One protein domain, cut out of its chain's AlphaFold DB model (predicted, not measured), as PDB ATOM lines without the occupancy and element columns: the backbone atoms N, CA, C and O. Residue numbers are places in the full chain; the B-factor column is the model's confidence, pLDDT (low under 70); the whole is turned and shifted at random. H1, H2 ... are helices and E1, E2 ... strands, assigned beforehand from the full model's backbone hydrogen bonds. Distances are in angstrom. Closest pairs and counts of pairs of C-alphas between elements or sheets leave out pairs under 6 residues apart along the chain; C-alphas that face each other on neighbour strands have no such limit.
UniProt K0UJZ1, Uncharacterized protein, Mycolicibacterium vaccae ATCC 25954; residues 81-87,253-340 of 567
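What this domain is: This is residues 81 to 87 and 253 to 340 of the 567 residues of an uncharacterized protein of Mycolicibacterium vaccae ATCC 25954 (UniProt K0UJZ1). A strongly twisted sheet of five strands curls round one short helix, H1, and an arm made by H2 and the link from H2 to E5 runs out from the end of E4 and E5. The arm makes much of the length, and residues 320 to 325 at its far end stick out. The printed part has 95 residues, with two named helices and five named strands in the order E1, E2, H1, E3, E4, H2, E5; the sheet order is E2, E1, E3, E4, E5, all antiparallel. The class is mixed, helices and strands; the whole is compact, with a radius of gyration of the C-alphas of 13.8 A, yet elongated, spanning 44 by 26 by 23 A.

How they stand to each other: Residues 81 to 82 pair, antiparallel, with residues 333 to 334 of E5, residues 333 to 339. After the cut, E1, residues 260 to 265, and E2, residues 268 to 272, form a hairpin, with N 263 and O 270 at 2.9 A. H1, residues 274 to 281, is on the sheet; its closest C-alphas to E1 are those of Pro 274 and Tyr 260, 5.6 A apart. E2, H1 and E3, residues 289 to 293, form a split strand-helix-strand unit, two strands running the same way with E1 between them in the sheet, and its crossover is right-handed. E3 is antiparallel to E1 at 169 degrees, with N 262 and O 291 at 2.8 A. E3 and E4, residues 304 to 313, form a hairpin, with N 304 and O 292 at 2.8 A. E4 bends by 96 degrees at residue 307; its pairing is staggered, with E3 over residues 304 to 305 and with E5 over residues 306 to 313. The closest C-alphas of H1 and E4 are those of His 278 and Phe 311, 5.7 A apart. E4 and E5 are antiparallel at 157 degrees, with N 312 and O 334 at 2.8 A. H2, residues 314 to 321, is only just not on the sheet, with 4 pairs of C-alphas within 10 A, and it is apart from H1. In H1 and in H2, 3 of 4 O i to N i+4 pairs are within hydrogen-bond range.

Where its parts are: E1 begins at C-alpha 260, (221.418, 201.665, 251.282), and is 15.3 A long. E2 is 12.7 A, H1 10.1 A, E3 11.5 A and H2 11.2 A. E4 is the longest strand by residues, 20.9 A, ending at C-alpha 313, (216.290, 207.650, 265.884). E5 is 18.8 A and ends at C-alpha 339, (205.898, 203.036, 248.331).

The domain as a whole: The C-alphas farthest apart, those of Ser 267 and Arg 324, are 45.2 A apart. Residues 88 to 252 are not printed; C-alphas 87 and 253 are 13.6 A apart across the cut. The link from H2 to E5 is long, with 11 residues. The mean pLDDT of the printed part is 88.2; residues 318 to 326 are under 70.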
ATOM      1  N   THR A  81     211.138 198.826 262.757       94.31
ATOM      2  CA  THR A  81     212.358 199.218 263.488       94.31
ATOM      3  C   THR A  81     213.565 198.530 262.860       94.31
ATOM      4  O   THR A  81     213.524 197.321 262.645       94.31
ATOM      5  N   ALA A  82     214.640 199.279 262.617       93.12
ATOM      6  CA  ALA A  82     215.904 198.782 262.083       93.12
ATOM      7  C   ALA A  82     217.084 199.156 263.009       93.12
ATOM      8  O   ALA A  82     217.091 200.249 263.587       93.12
ATOM      9  N   PRO A  83     218.097 198.283 263.169       90.88
ATOM     10  CA  PRO A  83     219.306 198.571 263.933       90.88
ATOM     11  C   PRO A  83     220.270 199.421 263.091       90.88
ATOM     12  O   PRO A  83     221.230 198.915 262.518       90.88
ATOM     13  N   ILE A  84     219.986 200.717 262.983       89.69
ATOM     14  CA  ILE A  84     220.826 201.669 262.249       89.69
ATOM     15  C   ILE A  84     221.800 202.320 263.243       89.69
ATOM     16  O   ILE A  84     221.338 202.872 264.245       89.69
ATOM     17  N   PRO A  85     223.124 202.244 263.017       79.12
ATOM     18  CA  PRO A  85     224.100 202.884 263.891       79.12
ATOM     19  C   PRO A  85     224.036 204.410 263.767       79.12
ATOM     20  O   PRO A  85     223.579 204.951 262.761       79.12
ATOM     21  N   ALA A  86     224.545 205.120 264.773       74.25
ATOM     22  CA  ALA A  86     224.747 206.557 264.655       74.25
ATOM     23  C   ALA A  86     225.843 206.850 263.619       74.25
ATOM     24  O   ALA A  86     226.905 206.228 263.631       74.25
ATOM     25  N   ALA A  87     225.600 207.829 262.750       77.44
ATOM     26  CA  ALA A  87     226.607 208.354 261.836       77.44
ATOM     27  C   ALA A  87     226.635 209.880 261.853       77.44
ATOM     28  O   ALA A  87     225.650 210.553 262.193       77.44
ATOM     29  N   PRO A 253     230.266 205.322 248.901       89.44
ATOM     30  CA  PRO A 253     228.913 204.789 248.918       89.44
ATOM     31  C   PRO A 253     228.918 203.312 249.344       89.44
ATOM     32  O   PRO A 253     229.847 202.579 248.996       89.44
ATOM     33  N   PRO A 254     227.871 202.837 250.043       92.19
ATOM     34  CA  PRO A 254     227.762 201.433 250.425       92.19
ATOM     35  C   PRO A 254     227.774 200.507 249.201       92.19
ATOM     36  O   PRO A 254     227.271 200.855 248.121       92.19
ATOM     37  N   ALA A 255     228.323 199.303 249.388       90.50
ATOM     38  CA  ALA A 255     228.378 198.291 248.342       90.50
ATOM     39  C   ALA A 255     226.959 197.877 247.894       90.50
ATOM     40  O   ALA A 255     226.009 197.987 248.670       90.50
ATOM     41  N   PRO A 256     226.776 197.367 246.662       84.12
ATOM     42  CA  PRO A 256     225.446 197.051 246.128       84.12
ATOM     43  C   PRO A 256     224.609 196.085 246.977       84.12
ATOM     44  O   PRO A 256     223.383 196.195 246.984       84.12
ATOM     45  N   ASP A 257     225.265 195.155 247.673       88.69
ATOM     46  CA  ASP A 257     224.594 194.147 248.493       88.69
ATOM     47  C   ASP A 257     224.255 194.659 249.904       88.69
ATOM     48  O   ASP A 257     223.416 194.055 250.588       88.69
ATOM     49  N   ASP A 258     224.891 195.744 250.355       93.88
ATOM     50  CA  ASP A 258     224.692 196.340 251.677       93.88
ATOM     51  C   ASP A 258     223.380 197.126 251.767       93.88
ATOM     52  O   ASP A 258     222.698 197.376 250.772       93.88
ATOM     53  N   ASP A 259     222.998 197.492 252.989       96.19
ATOM     54  CA  ASP A 259     221.856 198.376 253.201       96.19
ATOM     55  C   ASP A 259     222.177 199.775 252.653       96.19
ATOM     56  O   ASP A 259     223.254 200.323 252.899       96.19
ATOM     57  N   TYR A 260     221.232 200.368 251.924       96.31
ATOM     58  CA  TYR A 260     221.418 201.665 251.282       96.31
ATOM     59  C   TYR A 260     220.123 202.468 251.178       96.31
ATOM     60  O   TYR A 260     219.012 201.933 251.223       96.31
ATOM     61  N   VAL A 261     220.282 203.773 250.978       96.94
ATOM     62  CA  VAL A 261     219.215 204.698 250.598       96.94
ATOM     63  C   VAL A 261     219.705 205.543 249.428       96.94
ATOM     64  O   VAL A 261     220.692 206.270 249.542       96.94
ATOM     65  N   ASP A 262     219.001 205.446 248.308       96.56
ATOM     66  CA  ASP A 262     219.251 206.224 247.101       96.56
ATOM     67  C   ASP A 262     218.414 207.508 247.158       96.56
ATOM     68  O   ASP A 262     217.178 207.464 247.173       96.56
ATOM     69  N   ILE A 263     219.094 208.656 247.209       95.69
ATOM     70  CA  ILE A 263     218.489 209.987 247.330       95.69
ATOM     71  C   ILE A 263     218.853 210.813 246.096       95.69
ATOM     72  O   ILE A 263     220.022 210.927 245.735       95.69
ATOM     73  N   GLU A 264     217.859 211.422 245.461       94.62
ATOM     74  CA  GLU A 264     218.055 212.399 244.399       94.62
ATOM     75  C   GLU A 264     218.461 213.759 244.987       94.62
ATOM     76  O   GLU A 264     217.720 214.374 245.755       94.62
ATOM     77  N   VAL A 265     219.646 214.228 244.600       90.12
ATOM     78  CA  VAL A 265     220.216 215.534 244.941       90.12
ATOM     79  C   VAL A 265     220.638 216.198 243.634       90.12
ATOM     80  O   VAL A 265     221.402 215.613 242.870       90.12
ATOM     81  N   ASP A 266     220.110 217.389 243.341       88.00
ATOM     82  CA  ASP A 266     220.401 218.142 242.109       88.00
ATOM     83  C   ASP A 266     220.288 217.286 240.825       88.00
ATOM     84  O   ASP A 266     221.177 217.266 239.973       88.00
ATOM     85  N   SER A 267     219.191 216.528 240.711       89.69
ATOM     86  CA  SER A 267     218.905 215.606 239.595       89.69
ATOM     87  C   SER A 267     219.879 214.433 239.429       89.69
ATOM     88  O   SER A 267     219.874 213.761 238.397       89.69
ATOM     89  N   THR A 268     220.695 214.149 240.445       93.25
ATOM     90  CA  THR A 268     221.608 213.003 240.481       93.25
ATOM     91  C   THR A 268     221.257 212.094 241.650       93.25
ATOM     92  O   THR A 268     221.010 212.562 242.756       93.25
ATOM     93  N   ILE A 269     221.245 210.780 241.426       94.75
ATOM     94  CA  ILE A 269     221.035 209.811 242.504       94.75
ATOM     95  C   ILE A 269     222.360 209.589 243.231       94.75
ATOM     96  O   ILE A 269     223.340 209.152 242.627       94.75
ATOM     97  N   VAL A 270     222.369 209.874 244.530       94.56
ATOM     98  CA  VAL A 270     223.486 209.607 245.435       94.56
ATOM     99  C   VAL A 270     223.071 208.517 246.414       94.56
ATOM    100  O   VAL A 270     221.999 208.583 247.020       94.56
ATOM    101  N   ARG A 271     223.933 207.512 246.562       95.81
ATOM    102  CA  ARG A 271     223.718 206.378 247.454       95.81
ATOM    103  C   ARG A 271     224.371 206.627 248.807       95.81
ATOM    104  O   ARG A 271     225.576 206.850 248.870       95.81
ATOM    105  N   TYR A 272     223.584 206.521 249.869       95.12
ATOM    106  CA  TYR A 272     224.030 206.685 251.251       95.12
ATOM    107  C   TYR A 272     223.819 205.403 252.049       95.12
ATOM    108  O   TYR A 272     222.890 204.640 251.771       95.12
ATOM    109  N   SER A 273     224.623 205.190 253.092       94.62
ATOM    110  CA  SER A 273     224.246 204.240 254.143       94.62
ATOM    111  C   SER A 273     222.970 204.728 254.859       94.62
ATOM    112  O   SER A 273     222.715 205.937 254.902       94.62
ATOM    113  N   PRO A 274     222.161 203.848 255.481       94.75
ATOM    114  CA  PRO A 274     220.957 204.271 256.204       94.75
ATOM    115  C   PRO A 274     221.227 205.311 257.302       94.75
ATOM    116  O   PRO A 274     220.410 206.201 257.542       94.75
ATOM    117  N   ALA A 275     222.394 205.227 257.944       90.19
ATOM    118  CA  ALA A 275     222.802 206.148 258.995       90.19
ATOM    119  C   ALA A 275     223.114 207.556 258.450       90.19
ATOM    120  O   ALA A 275     222.690 208.558 259.026       90.19
ATOM    121  N   GLU A 276     223.799 207.648 257.307       91.81
ATOM    122  CA  GLU A 276     224.036 208.919 256.611       91.81
ATOM    123  C   GLU A 276     222.737 209.491 256.037       91.81
ATOM    124  O   GLU A 276     222.461 210.685 256.184       91.81
ATOM    125  N   ALA A 277     221.904 208.630 255.448       94.00
ATOM    126  CA  ALA A 277     220.615 209.000 254.882       94.00
ATOM    127  C   ALA A 277     219.696 209.644 255.924       94.00
ATOM    128  O   ALA A 277     219.062 210.653 255.626       94.00
ATOM    129  N   HIS A 278     219.675 209.141 257.165       91.81
ATOM    130  CA  HIS A 278     218.940 209.778 258.262       91.81
ATOM    131  C   HIS A 278     219.325 211.258 258.441       91.81
ATOM    132  O   HIS A 278     218.452 212.115 258.611       91.81
ATOM    133  N   ARG A 279     220.623 211.585 258.367       87.94
ATOM    134  CA  ARG A 279     221.124 212.962 258.527       87.94
ATOM    135  C   ARG A 279     220.762 213.846 257.336       87.94
ATOM    136  O   ARG A 279     220.394 215.001 257.545       87.94
ATOM    137  N   VAL A 280     220.835 213.303 256.122       91.12
ATOM    138  CA  VAL A 280     220.455 214.007 254.886       91.12
ATOM    139  C   VAL A 280     218.950 214.292 254.880       91.12
ATOM    140  O   VAL A 280     218.530 215.447 254.802       91.12
ATOM    141  N   LEU A 281     218.129 213.258 255.070       92.81
ATOM    142  CA  LEU A 281     216.675 213.341 254.942       92.81
ATOM    143  C   LEU A 281     216.013 214.229 255.993       92.81
ATOM    144  O   LEU A 281     214.972 214.800 255.699       92.81
ATOM    145  N   ARG A 282     216.606 214.426 257.180       87.62
ATOM    146  CA  ARG A 282     216.089 215.406 258.159       87.62
ATOM    147  C   ARG A 282     216.060 216.848 257.623       87.62
ATOM    148  O   ARG A 282     215.359 217.675 258.200       87.62
ATOM    149  N   ARG A 283     216.812 217.164 256.561       84.94
ATOM    150  CA  ARG A 283     216.896 218.513 255.962       84.94
ATOM    151  C   ARG A 283     216.391 218.584 254.533       84.94
ATOM    152  O   ARG A 283     216.177 219.680 254.023       84.94
ATOM    153  N   SER A 284     216.216 217.440 253.891       89.94
ATOM    154  CA  SER A 284     215.648 217.361 252.554       89.94
ATOM    155  C   SER A 284     214.131 217.497 252.610       89.94
ATOM    156  O   SER A 284     213.476 216.941 253.493       89.94
ATOM    157  N   ALA A 285     213.570 218.208 251.635       92.38
ATOM    158  CA  ALA A 285     212.139 218.151 251.382       92.38
ATOM    159  C   ALA A 285     211.721 216.695 251.068       92.38
ATOM    160  O   ALA A 285     212.485 215.982 250.407       92.38
ATOM    161  N   PRO A 286     210.531 216.245 251.506       95.19
ATOM    162  CA  PRO A 286     210.011 214.928 251.146       95.19
ATOM    163  C   PRO A 286     209.917 214.733 249.628       95.19
ATOM    164  O   PRO A 286     209.699 215.693 248.883       95.19
ATOM    165  N   GLY A 287     210.035 213.483 249.174       91.94
ATOM    166  CA  GLY A 287     209.945 213.141 247.746       91.94
ATOM    167  C   GLY A 287     211.292 213.035 247.023       91.94
ATOM    168  O   GLY A 287     211.320 212.919 245.797       91.94
ATOM    169  N   SER A 288     212.417 213.086 247.747       92.94
ATOM    170  CA  SER A 288     213.768 212.956 247.181       92.94
ATOM    171  C   SER A 288     214.298 211.519 247.166       92.94
ATOM    172  O   SER A 288     215.317 211.256 246.537       92.94
ATOM    173  N   VAL A 289     213.645 210.574 247.842       96.25
ATOM    174  CA  VAL A 289     214.116 209.182 247.911       96.25
ATOM    175  C   VAL A 289     213.671 208.425 246.661       96.25
ATOM    176  O   VAL A 289     212.588 208.678 246.140       96.25
ATOM    177  N   ARG A 290     214.516 207.536 246.135       95.19
ATOM    178  CA  ARG A 290     214.220 206.735 244.930       95.19
ATOM    179  C   ARG A 290     214.245 205.239 245.196       95.19
ATOM    180  O   ARG A 290     213.472 204.498 244.597       95.19
ATOM    181  N   GLY A 291     215.098 204.799 246.114       95.75
ATOM    182  CA  GLY A 291     215.222 203.394 246.470       95.75
ATOM    183  C   GLY A 291     215.761 203.219 247.880       95.75
ATOM    184  O   GLY A 291     216.582 204.008 248.341       95.75
ATOM    185  N   VAL A 292     215.295 202.186 248.569       96.94
ATOM    186  CA  VAL A 292     215.774 201.807 249.900       96.94
ATOM    187  C   VAL A 292     216.016 200.311 249.923       96.94
ATOM    188  O   VAL A 292     215.128 199.542 249.566       96.94
ATOM    189  N   ARG A 293     217.189 199.896 250.399       96.12
ATOM    190  CA  ARG A 293     217.468 198.514 250.787       96.12
ATOM    191  C   ARG A 293     217.772 198.470 252.276       96.12
ATOM    192  O   ARG A 293     218.709 199.112 252.737       96.12
ATOM    193  N   LEU A 294     216.968 197.711 253.012       95.50
ATOM    194  CA  LEU A 294     217.151 197.453 254.439       95.50
ATOM    195  C   LEU A 294     216.863 195.978 254.699       95.50
ATOM    196  O   LEU A 294     215.702 195.588 254.793       95.50
ATOM    197  N   ARG A 295     217.900 195.150 254.864       93.94
ATOM    198  CA  ARG A 295     217.789 193.691 255.084       93.94
ATOM    199  C   ARG A 295     216.888 193.322 256.268       93.94
ATOM    200  O   ARG A 295     216.322 192.234 256.305       93.94
ATOM    201  N   THR A 296     216.768 194.218 257.245       91.00
ATOM    202  CA  THR A 296     215.939 194.033 258.446       91.00
ATOM    203  C   THR A 296     214.463 194.377 258.244       91.00
ATOM    204  O   THR A 296     213.638 194.014 259.081       91.00
ATOM    205  N   VAL A 297     214.111 195.035 257.136       91.56
ATOM    206  CA  VAL A 297     212.737 195.391 256.775       91.56
ATOM    207  C   VAL A 297     212.290 194.474 255.638       91.56
ATOM    208  O   VAL A 297     212.758 194.650 254.518       91.56
ATOM    209  N   PRO A 298     211.376 193.511 255.867       90.12
ATOM    210  CA  PRO A 298     211.048 192.486 254.874       90.12
ATOM    211  C   PRO A 298     210.662 193.025 253.491       90.12
ATOM    212  O   PRO A 298     211.080 192.464 252.485       90.12
ATOM    213  N   THR A 299     209.911 194.128 253.427       89.31
ATOM    214  CA  THR A 299     209.468 194.725 252.155       89.31
ATOM    215  C   THR A 299     210.572 195.467 251.406       89.31
ATOM    216  O   THR A 299     210.443 195.681 250.206       89.31
ATOM    217  N   ALA A 300     211.667 195.821 252.083       93.62
ATOM    218  CA  ALA A 300     212.827 196.501 251.511       93.62
ATOM    219  C   ALA A 300     214.107 195.652 251.575       93.62
ATOM    220  O   ALA A 300     215.188 196.152 251.261       93.62
ATOM    221  N   ALA A 301     214.014 194.374 251.957       93.44
ATOM    222  CA  ALA A 301     215.174 193.503 252.140       93.44
ATOM    223  C   ALA A 301     215.964 193.312 250.840       93.44
ATOM    224  O   ALA A 301     217.193 193.250 250.872       93.44
ATOM    225  N   ASP A 302     215.253 193.298 249.709       92.31
ATOM    226  CA  ASP A 302     215.827 193.152 248.373       92.31
ATOM    227  C   ASP A 302     215.906 194.464 247.574       92.31
ATOM    228  O   ASP A 302     216.310 194.464 246.412       92.31
ATOM    229  N   GLY A 303     215.610 195.594 248.219       92.81
ATOM    230  CA  GLY A 303     215.449 196.891 247.569       92.81
ATOM    231  C   GLY A 303     213.985 197.182 247.231       92.81
ATOM    232  O   GLY A 303     213.278 196.346 246.676       92.81
ATOM    233  N   LEU A 304     213.534 198.387 247.571       93.69
ATOM    234  CA  LEU A 304     212.177 198.877 247.356       93.69
ATOM    235  C   LEU A 304     212.231 200.276 246.747       93.69
ATOM    236  O   LEU A 304     212.905 201.157 247.283       93.69
ATOM    237  N   ALA A 305     211.493 200.489 245.656       95.25
ATOM    238  CA  ALA A 305     211.258 201.825 245.130       95.25
ATOM    239  C   ALA A 305     210.296 202.573 246.062       95.25
ATOM    240  O   ALA A 305     209.186 202.112 246.345       95.25
ATOM    241  N   VAL A 306     210.726 203.733 246.546       95.19
ATOM    242  CA  VAL A 306     209.957 204.552 247.489       95.19
ATOM    243  C   VAL A 306     209.857 205.977 246.974       95.19
ATOM    244  O   VAL A 306     210.774 206.464 246.320       95.19
ATOM    245  N   HIS A 307     208.747 206.644 247.275       93.44
ATOM    246  CA  HIS A 307     208.596 208.078 247.035       93.44
ATOM    247  C   HIS A 307     209.309 208.895 248.121       93.44
ATOM    248  O   HIS A 307     209.956 209.901 247.842       93.44
ATOM    249  N   ASP A 308     209.188 208.464 249.377       96.62
ATOM    250  CA  ASP A 308     209.810 209.118 250.524       96.62
ATOM    251  C   ASP A 308     210.152 208.095 251.612       96.62
ATOM    252  O   ASP A 308     209.549 207.019 251.694       96.62
ATOM    253  N   ALA A 309     211.105 208.453 252.466       97.00
ATOM    254  CA  ALA A 309     211.438 207.702 253.663       97.00
ATOM    255  C   ALA A 309     211.664 208.655 254.840       97.00
ATOM    256  O   ALA A 309     212.212 209.749 254.677       97.00
ATOM    257  N   PHE A 310     211.279 208.221 256.037       96.69
ATOM    258  CA  PHE A 310     211.514 208.968 257.267       96.69
ATOM    259  C   PHE A 310     212.059 208.062 258.364       96.69
ATOM    260  O   PHE A 310     211.615 206.929 258.540       96.69
ATOM    261  N   PHE A 311     213.042 208.578 259.093       95.25
ATOM    262  CA  PHE A 311     213.840 207.839 260.063       95.25
ATOM    263  C   PHE A 311     213.731 208.555 261.407       95.25
ATOM    264  O   PHE A 311     214.082 209.729 261.512       95.25
ATOM    265  N   THR A 312     213.254 207.857 262.433       93.50
ATOM    266  CA  THR A 312     213.153 208.350 263.810       93.50
ATOM    267  C   THR A 312     214.145 207.589 264.680       93.50
ATOM    268  O   THR A 312     213.902 206.435 265.036       93.50
ATOM    269  N   ASP A 313     215.275 208.219 264.995       89.38
ATOM    270  CA  ASP A 313     216.290 207.650 265.884       89.38
ATOM    271  C   ASP A 313     215.790 207.654 267.335       89.38
ATOM    272  O   ASP A 313     215.592 208.716 267.932       89.38
ATOM    273  N   LEU A 314     215.591 206.468 267.911       88.50
ATOM    274  CA  LEU A 314     215.087 206.333 269.276       88.50
ATOM    275  C   LEU A 314     216.131 206.733 270.325       88.50
ATOM    276  O   LEU A 314     215.742 207.143 271.420       88.50
ATOM    277  N   ALA A 315     217.427 206.695 270.004       79.94
ATOM    278  CA  ALA A 315     218.477 207.112 270.930       79.94
ATOM    279  C   ALA A 315     218.425 208.628 271.187       79.94
ATOM    280  O   ALA A 315     218.623 209.079 272.318       79.94
ATOM    281  N   SER A 316     218.059 209.419 270.171       76.12
ATOM    282  CA  SER A 316     217.861 210.870 270.307       76.12
ATOM    283  C   SER A 316     216.760 211.252 271.313       76.12
ATOM    284  O   SER A 316     216.836 212.302 271.955       76.12
ATOM    285  N   ILE A 317     215.771 210.374 271.510       77.88
ATOM    286  CA  ILE A 317     214.632 210.580 272.414       77.88
ATOM    287  C   ILE A 317     215.062 210.435 273.882       77.88
ATOM    288  O   ILE A 317     214.592 211.190 274.736       77.88
ATOM    289  N   ASP A 318     215.982 209.511 274.177       65.94
ATOM    290  CA  ASP A 318     216.519 209.290 275.530       65.94
ATOM    291  C   ASP A 318     217.297 210.520 276.026       65.94
ATOM    292  O   ASP A 318     217.082 211.017 277.136       65.94
ATOM    293  N   ASN A 319     218.130 211.079 275.140       59.00
ATOM    294  CA  ASN A 319     218.977 212.236 275.427       59.00
ATOM    295  C   ASN A 319     218.164 213.508 275.726       59.00
ATOM    296  O   ASN A 319     218.577 214.324 276.548       59.00
ATOM    297  N   GLY A 320     217.001 213.683 275.090       58.00
ATOM    298  CA  GLY A 320     216.132 214.848 275.299       58.00
ATOM    299  C   GLY A 320     215.210 214.750 276.521       58.00
ATOM    300  O   GLY A 320     214.784 215.777 277.051       58.00
ATOM    301  N   ALA A 321     214.895 213.534 276.977       60.00
ATOM    302  CA  ALA A 321     213.902 213.292 278.026       60.00
ATOM    303  C   ALA A 321     214.490 213.162 279.446       60.00
ATOM    304  O   ALA A 321     213.720 213.023 280.398       60.00
ATOM    305  N   TRP A 322     215.821 213.224 279.606       64.19
ATOM    306  CA  TRP A 322     216.524 213.074 280.895       64.19
ATOM    307  C   TRP A 322     216.099 211.814 281.667       64.19
ATOM    308  O   TRP A 322     215.914 211.836 282.887       64.19
ATOM    309  N   LEU A 323     215.895 210.708 280.950       66.25
ATOM    310  CA  LEU A 323     215.442 209.462 281.553       66.25
ATOM    311  C   LEU A 323     216.572 208.772 282.320       66.25
ATOM    312  O   LEU A 323     217.767 208.931 282.059       66.25
ATOM    313  N   ARG A 324     216.177 207.943 283.290       66.62
ATOM    314  CA  ARG A 324     217.103 207.022 283.950       66.62
ATOM    315  C   ARG A 324     217.575 205.983 282.925       66.62
ATOM    316  O   ARG A 324     216.749 205.273 282.346       66.62
ATOM    317  N   ARG A 325     218.896 205.856 282.740       60.44
ATOM    318  CA  ARG A 325     219.500 204.888 281.802       60.44
ATOM    319  C   ARG A 325     218.963 203.470 282.040       60.44
ATOM    320  O   ARG A 325     218.921 203.001 283.177       60.44
ATOM    321  N   GLY A 326     218.573 202.790 280.961       62.38
ATOM    322  CA  GLY A 326     218.097 201.399 280.981       62.38
ATOM    323  C   GLY A 326     216.632 201.200 281.401       62.38
ATOM    324  O   GLY A 326     216.181 200.059 281.518       62.38
ATOM    325  N   VAL A 327     215.866 202.275 281.630       70.38
ATOM    326  CA  VAL A 327     214.429 202.176 281.955       70.38
ATOM    327  C   VAL A 327     213.562 201.935 280.708       70.38
ATOM    328  O   VAL A 327     212.503 201.310 280.817       70.38
ATOM    329  N   ALA A 328     214.043 202.356 279.540       73.00
ATOM    330  CA  ALA A 328     213.407 202.252 278.231       73.00
ATOM    331  C   ALA A 328     214.373 201.611 277.214       73.00
ATOM    332  O   ALA A 328     215.583 201.813 277.314       73.00
ATOM    333  N   ASP A 329     213.854 200.839 276.252       79.81
ATOM    334  CA  ASP A 329     214.654 200.297 275.141       79.81
ATOM    335  C   ASP A 329     214.660 201.286 273.970       79.81
ATOM    336  O   ASP A 329     213.848 201.223 273.048       79.81
ATOM    337  N   THR A 330     215.572 202.250 274.042       78.88
ATOM    338  CA  THR A 330     215.755 203.306 273.040       78.88
ATOM    339  C   THR A 330     216.726 202.893 271.930       78.88
ATOM    340  O   THR A 330     217.221 203.741 271.194       78.88
ATOM    341  N   GLN A 331     216.999 201.589 271.772       80.94
ATOM    342  CA  GLN A 331     217.873 201.095 270.711       80.94
ATOM    343  C   GLN A 331     217.119 200.895 269.393       80.94
ATOM    344  O   GLN A 331     216.140 200.138 269.315       80.94
ATOM    345  N   GLY A 332     217.673 201.490 268.338       88.06
ATOM    346  CA  GLY A 332     217.232 201.332 266.957       88.06
ATOM    347  C   GLY A 332     216.591 202.593 266.385       88.06
ATOM    348  O   GLY A 332     216.388 203.595 267.064       88.06
ATOM    349  N   THR A 333     216.268 202.524 265.102       93.62
ATOM    350  CA  THR A 333     215.623 203.599 264.352       93.62
ATOM    351  C   THR A 333     214.299 203.092 263.804       93.62
ATOM    352  O   THR A 333     214.250 202.030 263.181       93.62
ATOM    353  N   VAL A 334     213.220 203.841 264.022       95.69
ATOM    354  CA  VAL A 334     211.947 203.578 263.342       95.69
ATOM    355  C   VAL A 334     212.035 204.138 261.933       95.69
ATOM    356  O   VAL A 334     212.324 205.319 261.754       95.69
ATOM    357  N   VAL A 335     211.786 203.294 260.941       96.81
ATOM    358  CA  VAL A 335     211.791 203.649 259.524       96.81
ATOM    359  C   VAL A 335     210.372 203.563 258.984       96.81
ATOM    360  O   VAL A 335     209.673 202.583 259.237       96.81
ATOM    361  N   ALA A 336     209.947 204.593 258.265       97.00
ATOM    362  CA  ALA A 336     208.704 204.612 257.508       97.00
ATOM    363  C   ALA A 336     209.039 204.778 256.026       97.00
ATOM    364  O   ALA A 336     209.757 205.711 255.663       97.00
ATOM    365  N   LEU A 337     208.533 203.871 255.193       96.56
ATOM    366  CA  LEU A 337     208.834 203.782 253.768       96.56
ATOM    367  C   LEU A 337     207.538 203.935 252.970       96.56
ATOM    368  O   LEU A 337     206.677 203.056 253.013       96.56
ATOM    369  N   LEU A 338     207.385 205.055 252.263       94.88
ATOM    370  CA  LEU A 338     206.233 205.300 251.397       94.88
ATOM    371  C   LEU A 338     206.509 204.707 250.018       94.88
ATOM    372  O   LEU A 338     207.409 205.178 249.321       94.88
ATOM    373  N   ALA A 339     205.733 203.700 249.621       90.06
ATOM    374  CA  ALA A 339     205.898 203.036 248.331       90.06
ATOM    375  C   ALA A 339     205.814 204.031 247.158       90.06
ATOM    376  O   ALA A 339     205.031 204.984 247.190       90.06
ATOM    377  N   ALA A 340     206.635 203.811 246.127       87.00
ATOM    378  CA  ALA A 340     206.548 204.576 244.883       87.00
ATOM    379  C   ALA A 340     205.286 204.212 244.086       87.00
ATOM    380  O   ALA A 340     204.649 205.092 243.507       87.00
TER     381      ALA A 340